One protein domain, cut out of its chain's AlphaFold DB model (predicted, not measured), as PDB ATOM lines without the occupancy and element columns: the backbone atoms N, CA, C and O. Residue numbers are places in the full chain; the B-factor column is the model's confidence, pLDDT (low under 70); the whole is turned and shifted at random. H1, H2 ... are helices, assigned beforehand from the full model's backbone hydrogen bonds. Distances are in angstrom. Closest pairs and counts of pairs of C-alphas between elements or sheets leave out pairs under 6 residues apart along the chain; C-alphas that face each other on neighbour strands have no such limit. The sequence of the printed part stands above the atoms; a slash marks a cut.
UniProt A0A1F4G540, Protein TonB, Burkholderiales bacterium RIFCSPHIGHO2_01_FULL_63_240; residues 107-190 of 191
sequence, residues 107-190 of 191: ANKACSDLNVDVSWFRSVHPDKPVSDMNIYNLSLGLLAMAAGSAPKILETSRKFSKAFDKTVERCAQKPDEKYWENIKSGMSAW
ATOM      1  N   ALA A 107     -41.949  -9.138 -28.262       85.88
ATOM      2  CA  ALA A 107     -40.640  -9.162 -27.613       85.88
ATOM      3  C   ALA A 107     -40.504  -8.099 -26.508       85.88
ATOM      4  O   ALA A 107     -39.813  -8.326 -25.516       85.88
ATOM      5  N   ASN A 108     -41.186  -6.960 -26.659       90.88
ATOM      6  CA  ASN A 108     -41.075  -5.823 -25.747       90.88
ATOM      7  C   ASN A 108     -42.259  -5.687 -24.785       90.88
ATOM      8  O   ASN A 108     -42.156  -4.918 -23.820       90.88
ATOM      9  N   LYS A 109     -43.344  -6.435 -25.010       95.44
ATOM     10  CA  LYS A 109     -44.564  -6.389 -24.202       95.44
ATOM     11  C   LYS A 109     -44.268  -6.658 -22.723       95.44
ATOM     12  O   LYS A 109     -43.677  -7.687 -22.372       95.44
ATOM     13  N   ALA A 110     -44.674  -5.733 -21.854       97.19
ATOM     14  CA  ALA A 110     -44.558  -5.922 -20.414       97.19
ATOM     15  C   ALA A 110     -45.642  -6.879 -19.896       97.19
ATOM     16  O   ALA A 110     -46.728  -7.001 -20.470       97.19
ATOM     17  N   CYS A 111     -45.358  -7.547 -18.784       98.19
ATOM     18  CA  CYS A 111     -46.348  -8.353 -18.081       98.19
ATOM     19  C   CYS A 111     -47.522  -7.496 -17.582       98.19
ATOM     20  O   CYS A 111     -48.662  -7.948 -17.637       98.19
ATOM     21  N   SER A 112     -47.282  -6.244 -17.184       98.19
ATOM     22  CA  SER A 112     -48.336  -5.270 -16.871       98.19
ATOM     23  C   SER A 112     -49.286  -5.028 -18.049       98.19
ATOM     24  O   SER A 112     -50.501  -5.040 -17.856       98.19
ATOM     25  N   ASP A 113     -48.766  -4.904 -19.274       97.38
ATOM     26  CA  ASP A 113     -49.594  -4.751 -20.478       97.38
ATOM     27  C   ASP A 113     -50.424  -6.005 -20.760       97.38
ATOM     28  O   ASP A 113     -51.592  -5.900 -21.133       97.38
ATOM     29  N   LEU A 114     -49.837  -7.197 -20.573       97.62
ATOM     30  CA  LEU A 114     -50.576  -8.456 -20.685       97.62
ATOM     31  C   LEU A 114     -51.685  -8.542 -19.632       97.62
ATOM     32  O   LEU A 114     -52.778  -8.997 -19.950       97.62
ATOM     33  N   ASN A 115     -51.430  -8.101 -18.399       98.25
ATOM     34  CA  ASN A 115     -52.424  -8.136 -17.327       98.25
ATOM     35  C   ASN A 115     -53.657  -7.291 -17.676       98.25
ATOM     36  O   ASN A 115     -54.778  -7.733 -17.422       98.25
ATOM     37  N   VAL A 116     -53.466  -6.125 -18.305       98.19
ATOM     38  CA  VAL A 116     -54.570  -5.303 -18.833       98.19
ATOM     39  C   VAL A 116     -55.378  -6.090 -19.869       98.19
ATOM     40  O   VAL A 116     -56.602  -6.166 -19.770       98.19
ATOM     41  N   ASP A 117     -54.702  -6.743 -20.814       97.38
ATOM     42  CA  ASP A 117     -55.373  -7.484 -21.888       97.38
ATOM     43  C   ASP A 117     -56.100  -8.738 -21.372       97.38
ATOM     44  O   ASP A 117     -57.206  -9.043 -21.818       97.38
ATOM     45  N   VAL A 118     -55.523  -9.445 -20.396       98.00
ATOM     46  CA  VAL A 118     -56.159 -10.588 -19.716       98.00
ATOM     47  C   VAL A 118     -57.370 -10.129 -18.905       98.00
ATOM     48  O   VAL A 118     -58.398 -10.808 -18.908       98.00
ATOM     49  N   SER A 119     -57.266  -8.989 -18.215       97.88
ATOM     50  CA  SER A 119     -58.372  -8.411 -17.445       97.88
ATOM     51  C   SER A 119     -59.542  -8.041 -18.353       97.88
ATOM     52  O   SER A 119     -60.677  -8.414 -18.056       97.88
ATOM     53  N   TRP A 120     -59.269  -7.365 -19.475       97.44
ATOM     54  CA  TRP A 120     -60.273  -7.089 -20.500       97.44
ATOM     55  C   TRP A 120     -60.891  -8.383 -21.035       97.44
ATOM     56  O   TRP A 120     -62.105  -8.557 -20.994       97.44
ATOM     57  N   PHE A 121     -60.067  -9.332 -21.486       97.62
ATOM     58  CA  PHE A 121     -60.564 -10.568 -22.085       97.62
ATOM     59  C   PHE A 121     -61.496 -11.332 -21.138       97.62
ATOM     60  O   PHE A 121     -62.573 -11.755 -21.546       97.62
ATOM     61  N   ARG A 122     -61.123 -11.466 -19.861       97.06
ATOM     62  CA  ARG A 122     -61.946 -12.153 -18.853       97.06
ATOM     63  C   ARG A 122     -63.249 -11.420 -18.543       97.06
ATOM     64  O   ARG A 122     -64.238 -12.088 -18.252       97.06
ATOM     65  N   SER A 123     -63.267 -10.085 -18.588       97.50
ATOM     66  CA  SER A 123     -64.487  -9.320 -18.298       97.50
ATOM     67  C   SER A 123     -65.529  -9.479 -19.402       97.50
ATOM     68  O   SER A 123     -66.717  -9.613 -19.106       97.50
ATOM     69  N   VAL A 124     -65.091  -9.526 -20.664       96.94
ATOM     70  CA  VAL A 124     -65.999  -9.646 -21.808       96.94
ATOM     71  C   VAL A 124     -66.175 -11.074 -22.320       96.94
ATOM     72  O   VAL A 124     -67.120 -11.312 -23.063       96.94
ATOM     73  N   HIS A 125     -65.344 -12.038 -21.920       95.94
ATOM     74  CA  HIS A 125     -65.453 -13.458 -22.289       95.94
ATOM     75  C   HIS A 125     -65.323 -14.389 -21.065       95.94
ATOM     76  O   HIS A 125     -64.361 -15.154 -20.970       95.94
ATOM     77  N   PRO A 126     -66.280 -14.355 -20.119       94.88
ATOM     78  CA  PRO A 126     -66.187 -15.112 -18.865       94.88
ATOM     79  C   PRO A 126     -66.217 -16.638 -19.055       94.88
ATOM     80  O   PRO A 126     -65.783 -17.382 -18.181       94.88
ATOM     81  N   ASP A 127     -66.738 -17.106 -20.187       96.31
ATOM     82  CA  ASP A 127     -66.896 -18.511 -20.557       96.31
ATOM     83  C   ASP A 127     -65.722 -19.068 -21.377       96.31
ATOM     84  O   ASP A 127     -65.686 -20.268 -21.660       96.31
ATOM     85  N   LYS A 128     -64.757 -18.223 -21.765       95.69
ATOM     86  CA  LYS A 128     -63.662 -18.613 -22.658       95.69
ATOM     87  C   LYS A 128     -62.320 -18.720 -21.937       95.69
ATOM     88  O   LYS A 128     -62.014 -17.902 -21.067       95.69
ATOM     89  N   PRO A 129     -61.465 -19.682 -22.323       96.25
ATOM     90  CA  PRO A 129     -60.101 -19.742 -21.823       96.25
ATOM     91  C   PRO A 129     -59.263 -18.591 -22.392       96.25
ATOM     92  O   PRO A 129     -59.484 -18.128 -23.508       96.25
ATOM     93  N   VAL A 130     -58.228 -18.173 -21.661       94.75
ATOM     94  CA  VAL A 130     -57.283 -17.135 -22.123       94.75
ATOM     95  C   VAL A 130     -56.507 -17.539 -23.386       94.75
ATOM     96  O   VAL A 130     -55.946 -16.684 -24.064       94.75
ATOM     97  N   SER A 131     -56.513 -18.823 -23.758       95.00
ATOM     98  CA  SER A 131     -55.967 -19.304 -25.032       95.00
ATOM     99  C   SER A 131     -56.739 -18.816 -26.265       95.00
ATOM    100  O   SER A 131     -56.209 -18.874 -27.369       95.00
ATOM    101  N   ASP A 132     -57.961 -18.303 -26.101       95.62
ATOM    102  CA  ASP A 132     -58.733 -17.693 -27.195       95.62
ATOM    103  C   ASP A 132     -58.284 -16.248 -27.501       95.62
ATOM    104  O   ASP A 132     -58.748 -15.638 -28.469       95.62
ATOM    105  N   MET A 133     -57.375 -15.674 -26.704       95.69
ATOM    106  CA  MET A 133     -56.835 -14.333 -26.936       95.69
ATOM    107  C   MET A 133     -55.989 -14.270 -28.219       95.69
ATOM    108  O   MET A 133     -55.227 -15.179 -28.541       95.69
ATOM    109  N   ASN A 134     -56.014 -13.130 -28.919       94.50
ATOM    110  CA  ASN A 134     -55.196 -12.929 -30.123       94.50
ATOM    111  C   ASN A 134     -53.688 -13.115 -29.859       94.50
ATOM    112  O   ASN A 134     -52.987 -13.719 -30.671       94.50
ATOM    113  N   ILE A 135     -53.190 -12.664 -28.702       95.50
ATOM    114  CA  ILE A 135     -51.775 -12.806 -28.338       95.50
ATOM    115  C   ILE A 135     -51.324 -14.270 -28.236       95.50
ATOM    116  O   ILE A 135     -50.179 -14.575 -28.586       95.50
ATOM    117  N   TYR A 136     -52.216 -15.181 -27.832       95.88
ATOM    118  CA  TYR A 136     -51.948 -16.619 -27.830       95.88
ATOM    119  C   TYR A 136     -51.652 -17.099 -29.255       95.88
ATOM    120  O   TYR A 136     -50.599 -17.689 -29.505       95.88
ATOM    121  N   ASN A 137     -52.529 -16.767 -30.209       94.50
ATOM    122  CA  ASN A 137     -52.385 -17.157 -31.613       94.50
ATOM    123  C   ASN A 137     -51.133 -16.557 -32.264       94.50
ATOM    124  O   ASN A 137     -50.422 -17.262 -32.980       94.50
ATOM    125  N   LEU A 138     -50.822 -15.286 -31.989       94.50
ATOM    126  CA  LEU A 138     -49.602 -14.643 -32.491       94.50
ATOM    127  C   LEU A 138     -48.338 -15.333 -31.964       94.50
ATOM    128  O   LEU A 138     -47.414 -15.619 -32.727       94.50
ATOM    129  N   SER A 139     -48.314 -15.632 -30.667       95.00
ATOM    130  CA  SER A 139     -47.164 -16.250 -29.999       95.00
ATOM    131  C   SER A 139     -46.955 -17.693 -30.453       95.00
ATOM    132  O   SER A 139     -45.833 -18.080 -30.788       95.00
ATOM    133  N   LEU A 140     -48.037 -18.475 -30.536       94.62
ATOM    134  CA  LEU A 140     -47.996 -19.834 -31.063       94.62
ATOM    135  C   LEU A 140     -47.572 -19.844 -32.533       94.62
ATOM    136  O   LEU A 140     -46.725 -20.648 -32.909       94.62
ATOM    137  N   GLY A 141     -48.123 -18.943 -33.350       93.00
ATOM    138  CA  GLY A 141     -47.782 -18.816 -34.765       93.00
ATOM    139  C   GLY A 141     -46.294 -18.535 -34.978       93.00
ATOM    140  O   GLY A 141     -45.655 -19.206 -35.788       93.00
ATOM    141  N   LEU A 142     -45.716 -17.615 -34.199       92.69
ATOM    142  CA  LEU A 142     -44.282 -17.317 -34.241       92.69
ATOM    143  C   LEU A 142     -43.426 -18.553 -33.909       92.69
ATOM    144  O   LEU A 142     -42.485 -18.872 -34.640       92.69
ATOM    145  N   LEU A 143     -43.774 -19.286 -32.849       92.12
ATOM    146  CA  LEU A 143     -43.062 -20.513 -32.464       92.12
ATOM    147  C   LEU A 143     -43.258 -21.650 -33.480       92.12
ATOM    148  O   LEU A 143     -42.328 -22.413 -33.746       92.12
ATOM    149  N   ALA A 144     -44.449 -21.770 -34.069       91.94
ATOM    150  CA  ALA A 144     -44.761 -22.772 -35.084       91.94
ATOM    151  C   ALA A 144     -43.962 -22.543 -36.376       91.94
ATOM    152  O   ALA A 144     -43.437 -23.504 -36.938       91.94
ATOM    153  N   MET A 145     -43.796 -21.286 -36.809       90.56
ATOM    154  CA  MET A 145     -42.933 -20.945 -37.948       90.56
ATOM    155  C   MET A 145     -41.476 -21.357 -37.698       90.56
ATOM    156  O   MET A 145     -40.843 -21.935 -38.579       90.56
ATOM    157  N   ALA A 146     -40.962 -21.145 -36.481       88.38
ATOM    158  CA  ALA A 146     -39.609 -21.561 -36.109       88.38
ATOM    159  C   ALA A 146     -39.431 -23.094 -36.036       88.38
ATOM    160  O   ALA A 146     -38.321 -23.599 -36.193       88.38
ATOM    161  N   ALA A 147     -40.510 -23.852 -35.809       89.31
ATOM    162  CA  ALA A 147     -40.464 -25.307 -35.659       89.31
ATOM    163  C   ALA A 147     -40.186 -26.056 -36.981       89.31
ATOM    164  O   ALA A 147     -39.597 -27.139 -36.960       89.31
ATOM    165  N   GLY A 148     -40.603 -25.501 -38.125       88.56
ATOM    166  CA  GLY A 148     -40.220 -25.956 -39.470       88.56
ATOM    167  C   GLY A 148     -40.781 -27.306 -39.953       88.56
ATOM    168  O   GLY A 148     -40.567 -27.658 -41.110       88.56
ATOM    169  N   SER A 149     -41.497 -28.080 -39.125       92.69
ATOM    170  CA  SER A 149     -42.164 -29.323 -39.550       92.69
ATOM    171  C   SER A 149     -43.444 -29.613 -38.767       92.69
ATOM    172  O   SER A 149     -43.562 -29.255 -37.595       92.69
ATOM    173  N   ALA A 150     -44.402 -30.310 -39.391       93.44
ATOM    174  CA  ALA A 150     -45.691 -30.621 -38.766       93.44
ATOM    175  C   ALA A 150     -45.572 -31.371 -37.417       93.44
ATOM    176  O   ALA A 150     -46.221 -30.943 -36.459       93.44
ATOM    177  N   PRO A 151     -44.715 -32.407 -37.258       94.75
ATOM    178  CA  PRO A 151     -44.541 -33.065 -35.959       94.75
ATOM    179  C   PRO A 151     -44.032 -32.115 -34.868       94.75
ATOM    180  O   PRO A 151     -44.543 -32.131 -33.747       94.75
ATOM    181  N   LYS A 152     -43.073 -31.241 -35.207       93.12
ATOM    182  CA  LYS A 152     -42.533 -30.251 -34.269       93.12
ATOM    183  C   LYS A 152     -43.569 -29.182 -33.921       93.12
ATOM    184  O   LYS A 152     -43.669 -28.810 -32.762       93.12
ATOM    185  N   ILE A 153     -44.395 -28.740 -34.872       93.38
ATOM    186  CA  ILE A 153     -45.496 -27.791 -34.617       93.38
ATOM    187  C   ILE A 153     -46.499 -28.365 -33.604       93.38
ATOM    188  O   ILE A 153     -46.915 -27.660 -32.682       93.38
ATOM    189  N   LEU A 154     -46.866 -29.645 -33.731       92.88
ATOM    190  CA  LEU A 154     -47.779 -30.307 -32.789       92.88
ATOM    191  C   LEU A 154     -47.175 -30.448 -31.384       92.88
ATOM    192  O   LEU A 154     -47.887 -30.349 -30.383       92.88
ATOM    193  N   GLU A 155     -45.870 -30.702 -31.285       91.88
ATOM    194  CA  GLU A 155     -45.155 -30.694 -30.007       91.88
ATOM    195  C   GLU A 155     -45.109 -29.289 -29.392       91.88
ATOM    196  O   GLU A 155     -45.501 -29.115 -28.235       91.88
ATOM    197  N   THR A 156     -44.716 -28.285 -30.181       93.19
ATOM    198  CA  THR A 156     -44.686 -26.872 -29.786       93.19
ATOM    199  C   THR A 156     -46.044 -26.415 -29.275       93.19
ATOM    200  O   THR A 156     -46.112 -25.835 -28.199       93.19
ATOM    201  N   SER A 157     -47.133 -26.736 -29.978       93.00
ATOM    202  CA  SER A 157     -48.492 -26.334 -29.589       93.00
ATOM    203  C   SER A 157     -48.897 -26.893 -28.222       93.00
ATOM    204  O   SER A 157     -49.436 -26.168 -27.385       93.00
ATOM    205  N   ARG A 158     -48.579 -28.168 -27.951       91.69
ATOM    206  CA  ARG A 158     -48.867 -28.808 -26.656       91.69
ATOM    207  C   ARG A 158     -48.061 -28.199 -25.508       91.69
ATOM    208  O   ARG A 158     -48.603 -28.018 -24.420       91.69
ATOM    209  N   LYS A 159     -46.778 -27.900 -25.736       92.12
ATOM    210  CA  LYS A 159     -45.913 -27.243 -24.739       92.12
ATOM    211  C   LYS A 159     -46.350 -25.795 -24.499       92.12
ATOM    212  O   LYS A 159     -46.449 -25.370 -23.350       92.12
ATOM    213  N   PHE A 160     -46.679 -25.082 -25.574       95.69
ATOM    214  CA  PHE A 160     -47.052 -23.674 -25.548       95.69
ATOM    215  C   PHE A 160     -48.309 -23.415 -24.727       95.69
ATOM    216  O   PHE A 160     -48.286 -22.509 -23.906       95.69
ATOM    217  N   SER A 161     -49.356 -24.235 -24.867       93.62
ATOM    218  CA  SER A 161     -50.581 -24.075 -24.067       93.62
ATOM    219  C   SER A 161     -50.281 -24.024 -22.561       93.62
ATOM    220  O   SER A 161     -50.654 -23.063 -21.895       93.62
ATOM    221  N   LYS A 162     -49.489 -24.973 -22.039       92.50
ATOM    222  CA  LYS A 162     -49.082 -24.982 -20.621       92.50
ATOM    223  C   LYS A 162     -48.159 -23.818 -20.255       92.50
ATOM    224  O   LYS A 162     -48.224 -23.307 -19.139       92.50
ATOM    225  N   ALA A 163     -47.247 -23.445 -21.154       95.12
ATOM    226  CA  ALA A 163     -46.324 -22.334 -20.932       95.12
ATOM    227  C   ALA A 163     -47.060 -20.986 -20.882       95.12
ATOM    228  O   ALA A 163     -46.703 -20.125 -20.078       95.12
ATOM    229  N   PHE A 164     -48.095 -20.820 -21.705       97.06
ATOM    230  CA  PHE A 164     -48.912 -19.618 -21.761       97.06
ATOM    231  C   PHE A 164     -49.699 -19.419 -20.465       97.06
ATOM    232  O   PHE A 164     -49.598 -18.348 -19.871       97.06
ATOM    233  N   ASP A 165     -50.382 -20.453 -19.965       95.19
ATOM    234  CA  ASP A 165     -51.129 -20.371 -18.700       95.19
ATOM    235  C   ASP A 165     -50.215 -19.968 -17.530       95.19
ATOM    236  O   ASP A 165     -50.491 -19.004 -16.814       95.19
ATOM    237  N   LYS A 166     -49.050 -20.620 -17.410       95.25
ATOM    238  CA  LYS A 166     -48.032 -20.256 -16.409       95.25
ATOM    239  C   LYS A 166     -47.498 -18.837 -16.595       95.25
ATOM    240  O   LYS A 166     -47.179 -18.169 -15.616       95.25
ATOM    241  N   THR A 167     -47.376 -18.372 -17.837       97.19
ATOM    242  CA  THR A 167     -46.932 -17.003 -18.131       97.19
ATOM    243  C   THR A 167     -47.973 -15.983 -17.690       97.19
ATOM    244  O   THR A 167     -47.602 -14.976 -17.095       97.19
ATOM    245  N   VAL A 168     -49.265 -16.250 -17.902       97.81
ATOM    246  CA  VAL A 168     -50.353 -15.397 -17.396       97.81
ATOM    247  C   VAL A 168     -50.304 -15.313 -15.866       97.81
ATOM    248  O   VAL A 168     -50.371 -14.217 -15.311       97.81
ATOM    249  N   GLU A 169     -50.117 -16.441 -15.176       96.81
ATOM    250  CA  GLU A 169     -49.963 -16.472 -13.712       96.81
ATOM    251  C   GLU A 169     -48.724 -15.701 -13.236       96.81
ATOM    252  O   GLU A 169     -48.793 -14.907 -12.294       96.81
ATOM    253  N   ARG A 170     -47.582 -15.899 -13.902       96.88
ATOM    254  CA  ARG A 170     -46.319 -15.230 -13.578       96.88
ATOM    255  C   ARG A 170     -46.404 -13.725 -13.804       96.88
ATOM    256  O   ARG A 170     -45.992 -12.967 -12.929       96.88
ATOM    257  N   CYS A 171     -46.981 -13.290 -14.920       98.06
ATOM    258  CA  CYS A 171     -47.159 -11.874 -15.223       98.06
ATOM    259  C   CYS A 171     -48.074 -11.170 -14.217       98.06
ATOM    260  O   CYS A 171     -47.807 -10.019 -13.863       98.06
ATOM    261  N   ALA A 172     -49.087 -11.858 -13.682       97.81
ATOM    262  CA  ALA A 172     -49.912 -11.318 -12.602       97.81
ATOM    263  C   ALA A 172     -49.101 -11.064 -11.314       97.81
ATOM    264  O   ALA A 172     -49.378 -10.114 -10.586       97.81
ATOM    265  N   GLN A 173     -48.080 -11.883 -11.041       98.06
ATOM    266  CA  GLN A 173     -47.212 -11.755  -9.861       98.06
ATOM    267  C   GLN A 173     -46.019 -10.808 -10.073       98.06
ATOM    268  O   GLN A 173     -45.473 -10.277  -9.105       98.06
ATOM    269  N   LYS A 174     -45.571 -10.641 -11.322       98.00
ATOM    270  CA  LYS A 174     -44.354  -9.911 -11.705       98.00
ATOM    271  C   LYS A 174     -44.635  -8.969 -12.890       98.00
ATOM    272  O   LYS A 174     -44.208  -9.250 -14.008       98.00
ATOM    273  N   PRO A 175     -45.346  -7.848 -12.670       97.75
ATOM    274  CA  PRO A 175     -45.796  -6.963 -13.749       97.75
ATOM    275  C   PRO A 175     -44.656  -6.285 -14.528       97.75
ATOM    276  O   PRO A 175     -44.834  -5.977 -15.704       97.75
ATOM    277  N   ASP A 176     -43.486  -6.102 -13.910       97.38
ATOM    278  CA  ASP A 176     -42.330  -5.448 -14.541       97.38
ATOM    279  C   ASP A 176     -41.523  -6.382 -15.463       97.38
ATOM    280  O   ASP A 176     -40.651  -5.933 -16.209       97.38
ATOM    281  N   GLU A 177     -41.793  -7.693 -15.427       97.12
ATOM    282  CA  GLU A 177     -41.136  -8.656 -16.310       97.12
ATOM    283  C   GLU A 177     -41.642  -8.540 -17.757       97.12
ATOM    284  O   GLU A 177     -42.678  -7.943 -18.056       97.12
ATOM    285  N   LYS A 178     -40.895  -9.136 -18.690       97.38
ATOM    286  CA  LYS A 178     -41.284  -9.202 -20.101       97.38
ATOM    287  C   LYS A 178     -42.074 -10.470 -20.390       97.38
ATOM    288  O   LYS A 178     -41.681 -11.567 -19.989       97.38
ATOM    289  N   TYR A 179     -43.161 -10.314 -21.142       96.44
ATOM    290  CA  TYR A 179     -44.034 -11.413 -21.553       96.44
ATOM    291  C   TYR A 179     -43.263 -12.498 -22.317       96.44
ATOM    292  O   TYR A 179     -43.325 -13.678 -21.973       96.44
ATOM    293  N   TRP A 180     -42.496 -12.099 -23.337       95.12
ATOM    294  CA  TRP A 180     -41.846 -13.053 -24.234       95.12
ATOM    295  C   TRP A 180     -40.748 -13.882 -23.559       95.12
ATOM    296  O   TRP A 180     -40.586 -15.063 -23.861       95.12
ATOM    297  N   GLU A 181     -40.017 -13.297 -22.609       94.69
ATOM    298  CA  GLU A 181     -39.006 -14.024 -21.834       94.69
ATOM    299  C   GLU A 181     -39.641 -15.119 -20.972       94.69
ATOM    300  O   GLU A 181     -39.128 -16.239 -20.914       94.69
ATOM    301  N   ASN A 182     -40.806 -14.834 -20.386       95.06
ATOM    302  CA  ASN A 182     -41.575 -15.818 -19.628       95.06
ATOM    303  C   ASN A 182     -42.107 -16.952 -20.520       95.06
ATOM    304  O   ASN A 182     -41.982 -18.119 -20.144       95.06
ATOM    305  N   ILE A 183     -42.579 -16.646 -21.735       94.75
ATOM    306  CA  ILE A 183     -42.955 -17.677 -22.718       94.75
ATOM    307  C   ILE A 183     -41.760 -18.572 -23.056       94.75
ATOM    308  O   ILE A 183     -41.869 -19.796 -22.976       94.75
ATOM    309  N   LYS A 184     -40.604 -17.991 -23.400       91.94
ATOM    310  CA  LYS A 184     -39.396 -18.766 -23.739       91.94
ATOM    311  C   LYS A 184     -38.933 -19.646 -22.578       91.94
ATOM    312  O   LYS A 184     -38.628 -20.816 -22.800       91.94
ATOM    313  N   SER A 185     -38.917 -19.110 -21.357       90.38
ATOM    314  CA  SER A 185     -38.568 -19.868 -20.149       90.38
ATOM    315  C   SER A 185     -39.552 -21.014 -19.892       90.38
ATOM    316  O   SER A 185     -39.148 -22.149 -19.638       90.38
ATOM    317  N   GLY A 186     -40.855 -20.757 -20.043       88.69
ATOM    318  CA  GLY A 186     -41.891 -21.778 -19.916       88.69
ATOM    319  C   GLY A 186     -41.783 -22.883 -20.969       88.69
ATOM    320  O   GLY A 186     -42.096 -24.034 -20.673       88.69
ATOM    321  N   MET A 187     -41.311 -22.554 -22.173       89.44
ATOM    322  CA  MET A 187     -41.064 -23.509 -23.257       89.44
ATOM    323  C   MET A 187     -39.799 -24.355 -23.042       89.44
ATOM    324  O   MET A 187     -39.771 -25.504 -23.489       89.44
ATOM    325  N   SER A 188     -38.769 -23.821 -22.373       80.69
ATOM    326  CA  SER A 188     -37.503 -24.526 -22.121       80.69
ATOM    327  C   SER A 188     -37.520 -25.411 -20.872       80.69
ATOM    328  O   SER A 188     -36.788 -26.392 -20.833       80.69
ATOM    329  N   ALA A 189     -38.387 -25.136 -19.893       66.81
ATOM    330  CA  ALA A 189     -38.495 -25.877 -18.627       66.81
ATOM    331  C   ALA A 189     -38.986 -27.344 -18.744       66.81
ATOM    332  O   ALA A 189     -39.256 -27.984 -17.730       66.81
ATOM    333  N   TRP A 190     -39.142 -27.868 -19.963       51.47
ATOM    334  CA  TRP A 190     -39.624 -29.225 -20.264       51.47
ATOM    335  C   TRP A 190     -38.644 -30.017 -21.153       51.47
ATOM    336  O   TRP A 190     -39.067 -30.938 -21.859       51.47
TER     337      TRP A 190
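What this domain is: This is residues 107 to 190 of the 191 residues of the protein "Protein TonB" of Burkholderiales bacterium RIFCSPHIGHO2_01_FULL_63_240 (UniProt A0A1F4G540). The long helix H3 and H2, folded back along its first part, form a helical hairpin; H1 makes a corner with H3's last part, and H4 packs obliquely on H3. The 84 printed residues hold four named helices, H1 to H4 in order, and no named strand: all helix, mostly crossed. The whole is compact, radius of gyration of the C-alphas 12.7 A, spanning 36 by 28 by 20 A.

Where its parts are: H3, residues 150 to 173, is 34.6 A long, with a kink of 32 degrees near residue 161. H2 is residues 134 to 147, 20.0 A; H1 is residues 111 to 124, 20.0 A, from C-alpha 111 at (-46.348, -8.353, -18.081). H4, residues 179 to 188, 14.7 A, ends at C-alpha 188 (-37.503, -24.526, -22.121).

How they stand to each other: H3 is the hub. H2 touches it, C-alphas of Ala 144 and Ile 153 closest at 5.1 A, at a steep tilt of 42 degrees, opposite ways. H4 touches it, Ala 163 and Gly 186 closest with C-alphas 4.6 A apart, at a steep 53 degrees, opposite ways. H1 touches residues 168 to 172 of H3 alone, about perpendicular at 84 degrees, C-alphas of Cys 111 and Cys 171 closest at 4.6 A. Every O i to N i+4 pair is within hydrogen-bond range in H1, H2 and H4, and 19 of 20 in H3.

The domain as a whole: The farthest C-alphas, Ser 123 and Ser 149, are 36.7 A apart. The printed part has no cut and no long link; residues 189 to 190 are under pLDDT 70.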